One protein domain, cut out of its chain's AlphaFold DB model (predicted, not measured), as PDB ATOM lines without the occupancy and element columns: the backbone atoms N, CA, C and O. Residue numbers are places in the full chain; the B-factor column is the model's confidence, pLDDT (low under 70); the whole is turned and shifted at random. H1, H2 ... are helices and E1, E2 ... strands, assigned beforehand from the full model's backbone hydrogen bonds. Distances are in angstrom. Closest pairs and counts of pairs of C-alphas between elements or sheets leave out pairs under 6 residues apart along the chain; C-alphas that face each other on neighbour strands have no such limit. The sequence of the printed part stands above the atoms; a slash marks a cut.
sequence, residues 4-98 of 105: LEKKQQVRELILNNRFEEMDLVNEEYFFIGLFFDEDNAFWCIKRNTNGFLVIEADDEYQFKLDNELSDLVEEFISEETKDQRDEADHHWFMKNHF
ATOM      1  N   LEU A   4     200.526 131.753 236.807       79.94
ATOM      2  CA  LEU A   4     199.941 131.097 235.639       79.94
ATOM      3  C   LEU A   4     198.808 130.139 236.034       79.94
ATOM      4  O   LEU A   4     197.756 130.163 235.403       79.94
ATOM      5  N   GLU A   5     199.002 129.349 237.091       80.81
ATOM      6  CA  GLU A   5     197.982 128.432 237.623       80.81
ATOM      7  C   GLU A   5     196.764 129.208 238.140       80.81
ATOM      8  O   GLU A   5     195.635 128.904 237.765       80.81
ATOM      9  N   LYS A   6     196.998 130.296 238.889       78.81
ATOM     10  CA  LYS A   6     195.939 131.194 239.383       78.81
ATOM     11  C   LYS A   6     195.100 131.781 238.244       78.81
ATOM     12  O   LYS A   6     193.877 131.818 238.313       78.81
ATOM     13  N   LYS A   7     195.750 132.202 237.152       81.94
ATOM     14  CA  LYS A   7     195.056 132.696 235.953       81.94
ATOM     15  C   LYS A   7     194.181 131.633 235.298       81.94
ATOM     16  O   LYS A   7     193.092 131.957 234.836       81.94
ATOM     17  N   GLN A   8     194.646 130.386 235.239       84.81
ATOM     18  CA  GLN A   8     193.863 129.285 234.677       84.81
ATOM     19  C   GLN A   8     192.640 128.965 235.543       84.81
ATOM     20  O   GLN A   8     191.554 128.817 234.996       84.81
ATOM     21  N   GLN A   9     192.780 128.961 236.869       84.25
ATOM     22  CA  GLN A   9     191.653 128.747 237.782       84.25
ATOM     23  C   GLN A   9     190.605 129.861 237.682       84.25
ATOM     24  O   GLN A   9     189.423 129.573 237.516       84.25
ATOM     25  N   VAL A  10     191.023 131.132 237.691       84.25
ATOM     26  CA  VAL A  10     190.099 132.262 237.479       84.25
ATOM     27  C   VAL A  10     189.392 132.145 236.131       84.25
ATOM     28  O   VAL A  10     188.183 132.354 236.049       84.25
ATOM     29  N   ARG A  11     190.122 131.765 235.076       85.00
ATOM     30  CA  ARG A  11     189.530 131.516 233.758       85.00
ATOM     31  C   ARG A  11     188.451 130.439 233.829       85.00
ATOM     32  O   ARG A  11     187.370 130.636 233.282       85.00
ATOM     33  N   GLU A  12     188.719 129.322 234.496       85.62
ATOM     34  CA  GLU A  12     187.729 128.259 234.672       85.62
ATOM     35  C   GLU A  12     186.513 128.730 235.470       85.62
ATOM     36  O   GLU A  12     185.393 128.385 235.102       85.62
ATOM     37  N   LEU A  13     186.686 129.540 236.514       83.94
ATOM     38  CA  LEU A  13     185.555 130.075 237.274       83.94
ATOM     39  C   LEU A  13     184.658 130.981 236.440       83.94
ATOM     40  O   LEU A  13     183.443 130.792 236.458       83.94
ATOM     41  N   ILE A  14     185.252 131.915 235.694       83.50
ATOM     42  CA  ILE A  14     184.511 132.835 234.825       83.50
ATOM     43  C   ILE A  14     183.755 132.039 233.759       83.50
ATOM     44  O   ILE A  14     182.554 132.211 233.604       83.50
ATOM     45  N   LEU A  15     184.421 131.098 233.080       81.94
ATOM     46  CA  LEU A  15     183.788 130.278 232.038       81.94
ATOM     47  C   LEU A  15     182.663 129.380 232.567       81.94
ATOM     48  O   LEU A  15     181.738 129.049 231.827       81.94
ATOM     49  N   ASN A  16     182.746 128.960 233.831       79.62
ATOM     50  CA  ASN A  16     181.719 128.152 234.481       79.62
ATOM     51  C   ASN A  16     180.705 128.988 235.281       79.62
ATOM     52  O   ASN A  16     179.862 128.395 235.953       79.62
ATOM     53  N   ASN A  17     180.779 130.324 235.228       70.06
ATOM     54  CA  ASN A  17     179.940 131.251 235.996       70.06
ATOM     55  C   ASN A  17     179.879 130.919 237.500       70.06
ATOM     56  O   ASN A  17     178.815 130.949 238.120       70.06
ATOM     57  N   ARG A  18     181.017 130.538 238.089       72.62
ATOM     58  CA  ARG A  18     181.124 130.176 239.509       72.62
ATOM     59  C   ARG A  18     181.571 131.377 240.329       72.62
ATOM     60  O   ARG A  18     182.755 131.533 240.621       72.62
ATOM     61  N   PHE A  19     180.599 132.203 240.686       80.44
ATOM     62  CA  PHE A  19     180.782 133.401 241.499       80.44
ATOM     63  C   PHE A  19     180.140 133.206 242.879       80.44
ATOM     64  O   PHE A  19     179.109 132.540 242.981       80.44
ATOM     65  N   GLU A  20     180.752 133.746 243.935       72.38
ATOM     66  CA  GLU A  20     180.247 133.594 245.316       72.38
ATOM     67  C   GLU A  20     179.321 134.716 245.743       72.38
ATOM     68  O   GLU A  20     178.276 134.494 246.351       72.38
ATOM     69  N   GLU A  21     179.742 135.933 245.439       76.06
ATOM     70  CA  GLU A  21     179.093 137.150 245.873       76.06
ATOM     71  C   GLU A  21     179.160 138.144 244.731       76.06
ATOM     72  O   GLU A  21     180.130 138.185 243.973       76.06
ATOM     73  N   MET A  22     178.108 138.931 244.581       78.88
ATOM     74  CA  MET A  22     178.036 139.948 243.554       78.88
ATOM     75  C   MET A  22     177.387 141.181 244.143       78.88
ATOM     76  O   MET A  22     176.279 141.110 244.671       78.88
ATOM     77  N   ASP A  23     178.080 142.305 244.014       79.12
ATOM     78  CA  ASP A  23     177.520 143.623 244.269       79.12
ATOM     79  C   ASP A  23     177.613 144.422 242.971       79.12
ATOM     80  O   ASP A  23     178.683 144.860 242.541       79.12
ATOM     81  N   LEU A  24     176.479 144.519 242.286       78.19
ATOM     82  CA  LEU A  24     176.351 145.175 240.992       78.19
ATOM     83  C   LEU A  24     175.611 146.495 241.204       78.19
ATOM     84  O   LEU A  24     174.386 146.557 241.087       78.19
ATOM     85  N   VAL A  25     176.355 147.555 241.525       73.12
ATOM     86  CA  VAL A  25     175.778 148.894 241.723       73.12
ATOM     87  C   VAL A  25     175.401 149.513 240.375       73.12
ATOM     88  O   VAL A  25     174.352 150.143 240.249       73.12
ATOM     89  N   ASN A  26     176.259 149.355 239.363       69.25
ATOM     90  CA  ASN A  26     176.003 149.651 237.949       69.25
ATOM     91  C   ASN A  26     177.137 149.072 237.069       69.25
ATOM     92  O   ASN A  26     178.084 148.477 237.574       69.25
ATOM     93  N   GLU A  27     177.065 149.269 235.751       71.25
ATOM     94  CA  GLU A  27     178.063 148.775 234.780       71.25
ATOM     95  C   GLU A  27     179.497 149.314 235.027       71.25
ATOM     96  O   GLU A  27     180.492 148.672 234.669       71.25
ATOM     97  N   GLU A  28     179.633 150.488 235.657       70.38
ATOM     98  CA  GLU A  28     180.927 151.113 235.966       70.38
ATOM     99  C   GLU A  28     181.473 150.705 237.343       70.38
ATOM    100  O   GLU A  28     182.689 150.591 237.511       70.38
ATOM    101  N   TYR A  29     180.583 150.457 238.306       75.81
ATOM    102  CA  TYR A  29     180.896 150.145 239.696       75.81
ATOM    103  C   TYR A  29     180.269 148.811 240.078       75.81
ATOM    104  O   TYR A  29     179.078 148.719 240.381       75.81
ATOM    105  N   PHE A  30     181.104 147.780 240.081       83.25
ATOM    106  CA  PHE A  30     180.689 146.434 240.417       83.25
ATOM    107  C   PHE A  30     181.795 145.676 241.146       83.25
ATOM    108  O   PHE A  30     182.981 146.019 241.076       83.25
ATOM    109  N   PHE A  31     181.369 144.607 241.796       82.94
ATOM    110  CA  PHE A  31     182.193 143.662 242.511       82.94
ATOM    111  C   PHE A  31     181.672 142.242 242.252       82.94
ATOM    112  O   PHE A  31     180.472 141.991 242.359       82.94
ATOM    113  N   ILE A  32     182.571 141.311 241.922       85.94
ATOM    114  CA  ILE A  32     182.249 139.887 241.758       85.94
ATOM    115  C   ILE A  32     183.268 139.044 242.530       85.94
ATOM    116  O   ILE A  32     184.441 139.029 242.173       85.94
ATOM    117  N   GLY A  33     182.829 138.322 243.556       84.75
ATOM    118  CA  GLY A  33     183.634 137.396 244.352       84.75
ATOM    119  C   GLY A  33     183.848 136.041 243.665       84.75
ATOM    120  O   GLY A  33     182.948 135.511 243.008       84.75
ATOM    121  N   LEU A  34     185.043 135.468 243.829       84.38
ATOM    122  CA  LEU A  34     185.494 134.217 243.206       84.38
ATOM    123  C   LEU A  34     185.857 133.153 244.258       84.38
ATOM    124  O   LEU A  34     186.573 133.467 245.204       84.38
ATOM    125  N   PHE A  35     185.471 131.882 244.039       68.88
ATOM    126  CA  PHE A  35     185.850 130.748 244.908       68.88
ATOM    127  C   PHE A  35     186.807 129.777 244.231       68.88
ATOM    128  O   PHE A  35     186.394 128.949 243.414       68.88
ATOM    129  N   PHE A  36     188.088 129.830 244.578       71.75
ATOM    130  CA  PHE A  36     189.030 128.815 244.103       71.75
ATOM    131  C   PHE A  36     190.218 128.555 245.025       71.75
ATOM    132  O   PHE A  36     191.106 127.802 244.627       71.75
ATOM    133  N   ASP A  37     190.239 129.128 246.233       64.56
ATOM    134  CA  ASP A  37     191.370 128.972 247.146       64.56
ATOM    135  C   ASP A  37     190.974 128.327 248.481       64.56
ATOM    136  O   ASP A  37     189.914 128.602 249.039       64.56
ATOM    137  N   GLU A  38     191.855 127.466 248.987       59.53
ATOM    138  CA  GLU A  38     191.750 126.822 250.305       59.53
ATOM    139  C   GLU A  38     192.265 127.748 251.427       59.53
ATOM    140  O   GLU A  38     191.978 127.521 252.604       59.53
ATOM    141  N   ASP A  39     192.982 128.819 251.064       63.19
ATOM    142  CA  ASP A  39     193.671 129.734 251.982       63.19
ATOM    143  C   ASP A  39     192.771 130.844 252.584       63.19
ATOM    144  O   ASP A  39     193.266 131.723 253.289       63.19
ATOM    145  N   ASN A  40     191.448 130.814 252.359       62.38
ATOM    146  CA  ASN A  40     190.470 131.845 252.775       62.38
ATOM    147  C   ASN A  40     190.742 133.271 252.247       62.38
ATOM    148  O   ASN A  40     190.148 134.225 252.751       62.38
ATOM    149  N   ALA A  41     191.621 133.442 251.258       71.06
ATOM    150  CA  ALA A  41     191.814 134.734 250.606       71.06
ATOM    151  C   ALA A  41     190.549 135.106 249.820       71.06
ATOM    152  O   ALA A  41     189.994 134.265 249.104       71.06
ATOM    153  N   PHE A  42     190.094 136.353 249.929       76.31
ATOM    154  CA  PHE A  42     188.912 136.810 249.203       76.31
ATOM    155  C   PHE A  42     189.326 137.402 247.861       76.31
ATOM    156  O   PHE A  42     189.934 138.473 247.793       76.31
ATOM    157  N   TRP A  43     189.009 136.682 246.787       86.12
ATOM    158  CA  TRP A  43     189.343 137.079 245.426       86.12
ATOM    159  C   TRP A  43     188.151 137.742 244.760       86.12
ATOM    160  O   TRP A  43     187.028 137.248 244.850       86.12
ATOM    161  N   CYS A  44     188.400 138.820 244.026       88.06
ATOM    162  CA  CYS A  44     187.344 139.530 243.334       88.06
ATOM    163  C   CYS A  44     187.732 140.075 241.968       88.06
ATOM    164  O   CYS A  44     188.888 140.403 241.702       88.06
ATOM    165  N   ILE A  45     186.716 140.199 241.119       90.31
ATOM    166  CA  ILE A  45     186.750 140.940 239.869       90.31
ATOM    167  C   ILE A  45     186.155 142.320 240.113       90.31
ATOM    168  O   ILE A  45     185.031 142.438 240.605       90.31
ATOM    169  N   LYS A  46     186.887 143.357 239.715       90.25
ATOM    170  CA  LYS A  46     186.373 144.727 239.672       90.25
ATOM    171  C   LYS A  46     187.013 145.536 238.555       90.25
ATOM    172  O   LYS A  46     188.017 145.132 237.963       90.25
ATOM    173  N   ARG A  47     186.440 146.705 238.279       89.81
ATOM    174  CA  ARG A  47     187.001 147.677 237.339       89.81
ATOM    175  C   ARG A  47     188.011 148.575 238.057       89.81
ATOM    176  O   ARG A  47     187.716 149.144 239.104       89.81
ATOM    177  N   ASN A  48     189.214 148.712 237.503       87.50
ATOM    178  CA  ASN A  48     190.206 149.653 238.025       87.50
ATOM    179  C   ASN A  48     189.981 151.081 237.494       87.50
ATOM    180  O   ASN A  48     189.164 151.318 236.605       87.50
ATOM    181  N   THR A  49     190.777 152.040 237.975       84.69
ATOM    182  CA  THR A  49     190.693 153.458 237.565       84.69
ATOM    183  C   THR A  49     190.976 153.709 236.080       84.69
ATOM    184  O   THR A  49     190.683 154.787 235.579       84.69
ATOM    185  N   ASN A  50     191.563 152.737 235.377       85.88
ATOM    186  CA  ASN A  50     191.834 152.804 233.940       85.88
ATOM    187  C   ASN A  50     190.728 152.133 233.104       85.88
ATOM    188  O   ASN A  50     190.878 152.006 231.892       85.88
ATOM    189  N   GLY A  51     189.651 151.663 233.743       84.19
ATOM    190  CA  GLY A  51     188.529 150.997 233.085       84.19
ATOM    191  C   GLY A  51     188.746 149.511 232.790       84.19
ATOM    192  O   GLY A  51     187.870 148.888 232.197       84.19
ATOM    193  N   PHE A  52     189.881 148.929 233.190       89.50
ATOM    194  CA  PHE A  52     190.174 147.514 232.960       89.50
ATOM    195  C   PHE A  52     189.601 146.632 234.060       89.50
ATOM    196  O   PHE A  52     189.677 146.991 235.236       89.50
ATOM    197  N   LEU A  53     189.137 145.440 233.679       91.12
ATOM    198  CA  LEU A  53     188.770 144.415 234.642       91.12
ATOM    199  C   LEU A  53     190.021 143.747 235.209       91.12
ATOM    200  O   LEU A  53     190.924 143.311 234.481       91.12
ATOM    201  N   VAL A  54     190.093 143.722 236.531       91.69
ATOM    202  CA  VAL A  54     191.235 143.220 237.286       91.69
ATOM    203  C   VAL A  54     190.777 142.223 238.328       91.69
ATOM    204  O   VAL A  54     189.652 142.293 238.817       91.69
ATOM    205  N   ILE A  55     191.689 141.316 238.654       89.94
ATOM    206  CA  ILE A  55     191.579 140.410 239.780       89.94
ATOM    207  C   ILE A  55     192.368 140.989 240.945       89.94
ATOM    208  O   ILE A  55     193.570 141.252 240.813       89.94
ATOM    209  N   GLU A  56     191.700 141.148 242.078       88.75
ATOM    210  CA  GLU A  56     192.321 141.500 243.351       88.75
ATOM    211  C   GLU A  56     192.067 140.408 244.386       88.75
ATOM    212  O   GLU A  56     191.041 139.733 244.336       88.75
ATOM    213  N   ALA A  57     193.018 140.224 245.296       85.25
ATOM    214  CA  ALA A  57     192.905 139.316 246.429       85.25
ATOM    215  C   ALA A  57     193.334 140.070 247.684       85.25
ATOM    216  O   ALA A  57     194.417 140.651 247.671       85.25
ATOM    217  N   ASP A  58     192.491 140.096 248.717       82.31
ATOM    218  CA  ASP A  58     192.748 140.825 249.972       82.31
ATOM    219  C   ASP A  58     193.200 142.289 249.742       82.31
ATOM    220  O   ASP A  58     194.164 142.767 250.338       82.31
ATOM    221  N   ASP A  59     192.522 142.989 248.820       71.06
ATOM    222  CA  ASP A  59     192.832 144.359 248.365       71.06
ATOM    223  C   ASP A  59     194.195 144.544 247.663       71.06
ATOM    224  O   ASP A  59     194.615 145.669 247.369       71.06
ATOM    225  N   GLU A  60     194.886 143.453 247.323       82.50
ATOM    226  CA  GLU A  60     196.105 143.474 246.523       82.50
ATOM    227  C   GLU A  60     195.835 143.082 245.066       82.50
ATOM    228  O   GLU A  60     195.309 142.006 244.756       82.50
ATOM    229  N   TYR A  61     196.272 143.937 244.136       82.44
ATOM    230  CA  TYR A  61     196.212 143.654 242.705       82.44
ATOM    231  C   TYR A  61     197.013 142.401 242.341       82.44
ATOM    232  O   TYR A  61     198.233 142.352 242.510       82.44
ATOM    233  N   GLN A  62     196.330 141.423 241.745       84.12
ATOM    234  CA  GLN A  62     196.943 140.177 241.295       84.12
ATOM    235  C   GLN A  62     197.290 140.257 239.808       84.12
ATOM    236  O   GLN A  62     198.449 140.097 239.413       84.12
ATOM    237  N   PHE A  63     196.289 140.496 238.956       87.88
ATOM    238  CA  PHE A  63     196.481 140.615 237.512       87.88
ATOM    239  C   PHE A  63     195.258 141.186 236.785       87.88
ATOM    240  O   PHE A  63     194.129 141.114 237.254       87.88
ATOM    241  N   LYS A  64     195.489 141.706 235.578       91.19
ATOM    242  CA  LYS A  64     194.453 142.129 234.632       91.19
ATOM    243  C   LYS A  64     193.866 140.917 233.898       91.19
ATOM    244  O   LYS A  64     194.632 140.038 233.486       91.19
ATOM    245  N   LEU A  65     192.548 140.911 233.696       89.00
ATOM    246  CA  LEU A  65     191.866 139.949 232.829       89.00
ATOM    247  C   LEU A  65     192.266 140.152 231.359       89.00
ATOM    248  O   LEU A  65     192.583 141.262 230.921       89.00
ATOM    249  N   ASP A  66     192.302 139.061 230.596       89.38
ATOM    250  CA  ASP A  66     192.464 139.151 229.146       89.38
ATOM    251  C   ASP A  66     191.170 139.657 228.487       89.38
ATOM    252  O   ASP A  66     190.133 139.778 229.140       89.38
ATOM    253  N   ASN A  67     191.243 140.023 227.206       88.38
ATOM    254  CA  ASN A  67     190.096 140.613 226.515       88.38
ATOM    255  C   ASN A  67     188.919 139.628 226.430       88.38
ATOM    256  O   ASN A  67     187.793 140.032 226.663       88.38
ATOM    257  N   GLU A  68     189.187 138.343 226.176       88.19
ATOM    258  CA  GLU A  68     188.154 137.302 226.063       88.19
ATOM    259  C   GLU A  68     187.353 137.164 227.365       88.19
ATOM    260  O   GLU A  68     186.126 137.178 227.346       88.19
ATOM    261  N   LEU A  69     188.035 137.077 228.509       87.31
ATOM    262  CA  LEU A  69     187.373 136.980 229.808       87.31
ATOM    263  C   LEU A  69     186.751 138.302 230.239       87.31
ATOM    264  O   LEU A  69     185.727 138.291 230.915       87.31
ATOM    265  N   SER A  70     187.357 139.426 229.854       89.00
ATOM    266  CA  SER A  70     186.774 140.738 230.124       89.00
ATOM    267  C   SER A  70     185.430 140.874 229.418       89.00
ATOM    268  O   SER A  70     184.453 141.209 230.072       89.00
ATOM    269  N   ASP A  71     185.359 140.533 228.130       87.88
ATOM    270  CA  ASP A  71     184.126 140.607 227.342       87.88
ATOM    271  C   ASP A  71     183.018 139.724 227.942       87.88
ATOM    272  O   ASP A  71     181.877 140.163 228.049       87.88
ATOM    273  N   LEU A  72     183.356 138.516 228.412       87.88
ATOM    274  CA  LEU A  72     182.399 137.622 229.078       87.88
ATOM    275  C   LEU A  72     181.853 138.203 230.387       87.88
ATOM    276  O   LEU A  72     180.659 138.103 230.660       87.88
ATOM    277  N   VAL A  73     182.718 138.804 231.207       86.75
ATOM    278  CA  VAL A  73     182.295 139.429 232.468       86.75
ATOM    279  C   VAL A  73     181.458 140.683 232.198       86.75
ATOM    280  O   VAL A  73     180.465 140.907 232.881       86.75
ATOM    281  N   GLU A  74     181.808 141.479 231.189       86.81
ATOM    282  CA  GLU A  74     181.030 142.656 230.775       86.81
ATOM    283  C   GLU A  74     179.646 142.266 230.234       86.81
ATOM    284  O   GLU A  74     178.653 142.922 230.556       86.81
ATOM    285  N   GLU A  75     179.556 141.189 229.445       85.56
ATOM    286  CA  GLU A  75     178.281 140.624 228.984       85.56
ATOM    287  C   GLU A  75     177.430 140.190 230.180       85.56
ATOM    288  O   GLU A  75     176.279 140.612 230.293       85.56
ATOM    289  N   PHE A  76     178.029 139.462 231.125       81.81
ATOM    290  CA  PHE A  76     177.372 139.050 232.362       81.81
ATOM    291  C   PHE A  76     176.827 140.248 233.164       81.81
ATOM    292  O   PHE A  76     175.649 140.280 233.513       81.81
ATOM    293  N   ILE A  77     177.651 141.272 233.416       83.12
ATOM    294  CA  ILE A  77     177.231 142.472 234.163       83.12
ATOM    295  C   ILE A  77     176.122 143.209 233.417       83.12
ATOM    296  O   ILE A  77     175.164 143.679 234.031       83.12
ATOM    297  N   SER A  78     176.240 143.320 232.093       82.19
ATOM    298  CA  SER A  78     175.238 143.977 231.257       82.19
ATOM    299  C   SER A  78     173.896 143.253 231.302       82.19
ATOM    300  O   SER A  78     172.860 143.910 231.250       82.19
ATOM    301  N   GLU A  79     173.883 141.922 231.373       79.06
ATOM    302  CA  GLU A  79     172.654 141.140 231.531       79.06
ATOM    303  C   GLU A  79     172.040 141.350 232.923       79.06
ATOM    304  O   GLU A  79     170.884 141.764 233.021       79.06
ATOM    305  N   GLU A  80     172.828 141.202 233.989       73.56
ATOM    306  CA  GLU A  80     172.344 141.349 235.371       73.56
ATOM    307  C   GLU A  80     171.870 142.775 235.711       73.56
ATOM    308  O   GLU A  80     170.928 142.967 236.478       73.56
ATOM    309  N   THR A  81     172.502 143.805 235.140       68.81
ATOM    310  CA  THR A  81     172.129 145.213 235.380       68.81
ATOM    311  C   THR A  81     171.028 145.725 234.446       68.81
ATOM    312  O   THR A  81     170.413 146.758 234.737       68.81
ATOM    313  N   LYS A  82     170.730 145.018 233.344       64.44
ATOM    314  CA  LYS A  82     169.547 145.281 232.501       64.44
ATOM    315  C   LYS A  82     168.259 144.815 233.177       64.44
ATOM    316  O   LYS A  82     167.289 145.570 233.162       64.44
ATOM    317  N   ASP A  83     168.280 143.658 233.840       51.38
ATOM    318  CA  ASP A  83     167.129 143.115 234.587       51.38
ATOM    319  C   ASP A  83     166.713 143.985 235.792       51.38
ATOM    320  O   ASP A  83     165.590 143.890 236.277       51.38
ATOM    321  N   GLN A  84     167.565 144.907 236.260       50.31
ATOM    322  CA  GLN A  84     167.193 145.850 237.326       50.31
ATOM    323  C   GLN A  84     166.334 147.037 236.846       50.31
ATOM    324  O   GLN A  84     165.775 147.755 237.678       50.31
ATOM    325  N   ARG A  85     166.226 147.285 235.529       51.69
ATOM    326  CA  ARG A  85     165.449 148.416 234.971       51.69
ATOM    327  C   ARG A  85     164.025 148.029 234.560       51.69
ATOM    328  O   ARG A  85     163.171 148.911 234.547       51.69
ATOM    329  N   ASP A  86     163.767 146.745 234.310       45.44
ATOM    330  CA  ASP A  86     162.474 146.220 233.865       45.44
ATOM    331  C   ASP A  86     161.979 145.096 234.810       45.44
ATOM    332  O   ASP A  86     162.348 143.939 234.683       45.44
ATOM    333  N   GLU A  87     161.091 145.453 235.747       42.91
ATOM    334  CA  GLU A  87     160.117 144.561 236.417       42.91
ATOM    335  C   GLU A  87     160.612 143.428 237.358       42.91
ATOM    336  O   GLU A  87     160.814 142.283 236.974       42.91
ATOM    337  N   ALA A  88     160.632 143.749 238.657       45.03
ATOM    338  CA  ALA A  88     160.039 143.063 239.827       45.03
ATOM    339  C   ALA A  88     159.871 141.522 239.968       45.03
ATOM    340  O   ALA A  88     159.490 141.133 241.069       45.03
ATOM    341  N   ASP A  89     160.094 140.625 238.997       49.56
ATOM    342  CA  ASP A  89     159.713 139.206 239.201       49.56
ATOM    343  C   ASP A  89     160.378 138.138 238.300       49.56
ATOM    344  O   ASP A  89     159.806 137.068 238.066       49.56
ATOM    345  N   HIS A  90     161.604 138.343 237.801       43.03
ATOM    346  CA  HIS A  90     162.266 137.317 236.978       43.03
ATOM    347  C   HIS A  90     163.745 137.065 237.311       43.03
ATOM    348  O   HIS A  90     164.651 137.491 236.613       43.03
ATOM    349  N   HIS A  91     163.989 136.213 238.315       46.94
ATOM    350  CA  HIS A  91     165.263 135.502 238.486       46.94
ATOM    351  C   HIS A  91     165.533 134.568 237.286       46.94
ATOM    352  O   HIS A  91     165.181 133.381 237.301       46.94
ATOM    353  N   TRP A  92     166.154 135.081 236.226       46.12
ATOM    354  CA  TRP A  92     166.538 134.299 235.046       46.12
ATOM    355  C   TRP A  92     167.642 133.262 235.352       46.12
ATOM    356  O   TRP A  92     167.679 132.200 234.717       46.12
ATOM    357  N   PHE A  93     168.461 133.491 236.390       49.22
ATOM    358  CA  PHE A  93     169.546 132.589 236.804       49.22
ATOM    359  C   PHE A  93     169.054 131.181 237.199       49.22
ATOM    360  O   PHE A  93     169.705 130.179 236.892       49.22
ATOM    361  N   MET A  94     167.838 131.049 237.757       46.62
ATOM    362  CA  MET A  94     167.239 129.725 237.996       46.62
ATOM    363  C   MET A  94     166.777 129.016 236.713       46.62
ATOM    364  O   MET A  94     166.562 127.808 236.734       46.62
ATOM    365  N   LYS A  95     166.600 129.702 235.578       42.12
ATOM    366  CA  LYS A  95     166.108 129.067 234.338       42.12
ATOM    367  C   LYS A  95     167.219 128.567 233.422       42.12
ATOM    368  O   LYS A  95     167.021 127.541 232.764       42.12
ATOM    369  N   ASN A  96     168.382 129.217 233.394       41.88
ATOM    370  CA  ASN A  96     169.472 128.797 232.506       41.88
ATOM    371  C   ASN A  96     170.364 127.695 233.093       41.88
ATOM    372  O   ASN A  96     170.893 126.888 232.327       41.88
ATOM    373  N   HIS A  97     170.402 127.533 234.420       44.72
ATOM    374  CA  HIS A  97     171.103 126.407 235.047       44.72
ATOM    375  C   HIS A  97     170.361 125.054 234.926       44.72
ATOM    376  O   HIS A  97     170.967 123.999 235.120       44.72
ATOM    377  N   PHE A  98     169.077 125.055 234.535       46.75
ATOM    378  CA  PHE A  98     168.271 123.835 234.344       46.75
ATOM    379  C   PHE A  98     168.116 123.382 232.885       46.75
ATOM    380  O   PHE A  98     167.632 122.275 232.642       46.75
TER     381      PHE A  98
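AT A GLANCE: This is residues 4 to 98 of the 105 residues of an uncharacterized protein of Elizabethkingia bruuniana (UniProt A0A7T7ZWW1). What does the model look like at first sight? A strongly twisted sheet of five strands, E1 to E5, has two helices, H1 and H2, packed over one face while its other face is bare; past the E1 edge, residues 85 to 90 stick out before the short H3. What is printed, and in which order? The 95 residues hold three named helices and five named strands, H1 E1 E2 E3 E4 E5 H2 H3, of the mixed class, and the antiparallel sheet runs E1 E2 E3 E4 E5. How large is it? It is compact, with a radius of gyration of the C-alphas of 13.6 A and spans of 40 by 32 by 24 A.

HOW THE PARTS SIT: Where is H1, residues 4 to 15? It is on the sheet of E1, residues 19 to 24, E2, 30 to 34, E3, 43 to 47, E4, 53 to 57, and E5, 60 to 64, at a height of 9.4 A. It is over E3, with 4 of its C-alphas there, and only just not over E4 and E5, with 2 each; it runs across the strands, at 77 degrees to E3 on the local plane. How do the strands pair? They form a meander, each strand the antiparallel neighbour of the one before, with N 23 and O 31 at 2.9 A, N 45 and O 32 at 2.8 A, N 44 and O 56 at 2.8 A, and N 55 and O 63 at 2.8 A within hydrogen-bond range. Where are the later helices? H2, residues 67 to 82, is on the same face as H1, two layers with helices on one face of a sheet, and its residues 69 to 73 touch H1, closest at the C-alphas of Arg 11 and Leu 69, 7.1 A, at a shallow tilt of 34 degrees, only just short of steep, the same way. H3, residues 93 to 96, is not on the sheet and is apart from H2. Are the helix backbones complete? In H1 and H2 every O i to N i+4 pair is within hydrogen-bond range; H3 is too short for such a pair, and its one O i to N i+3 pair is not within range.

IN THESE COORDINATES: Where does H1 begin? C-alpha 4 is at (199.941, 131.097, 235.639), and H1 is 16.6 A long. Where are the longest helix and the last one? H2 is 21.9 A long from C-alpha 67 at (190.096, 140.613, 226.515), and H3 ends with C-alpha 96 at (169.472, 128.797, 232.506).

THE WHOLE: Which C-alphas are farthest apart? Those of Leu 4 and Glu 87, 42.0 A. Is there a cut or a long link? The printed part has no cut, and no link is long. Where is confidence low? The pLDDT is under 70 at residues 26, 35, 37 to 40 and 81 to 98.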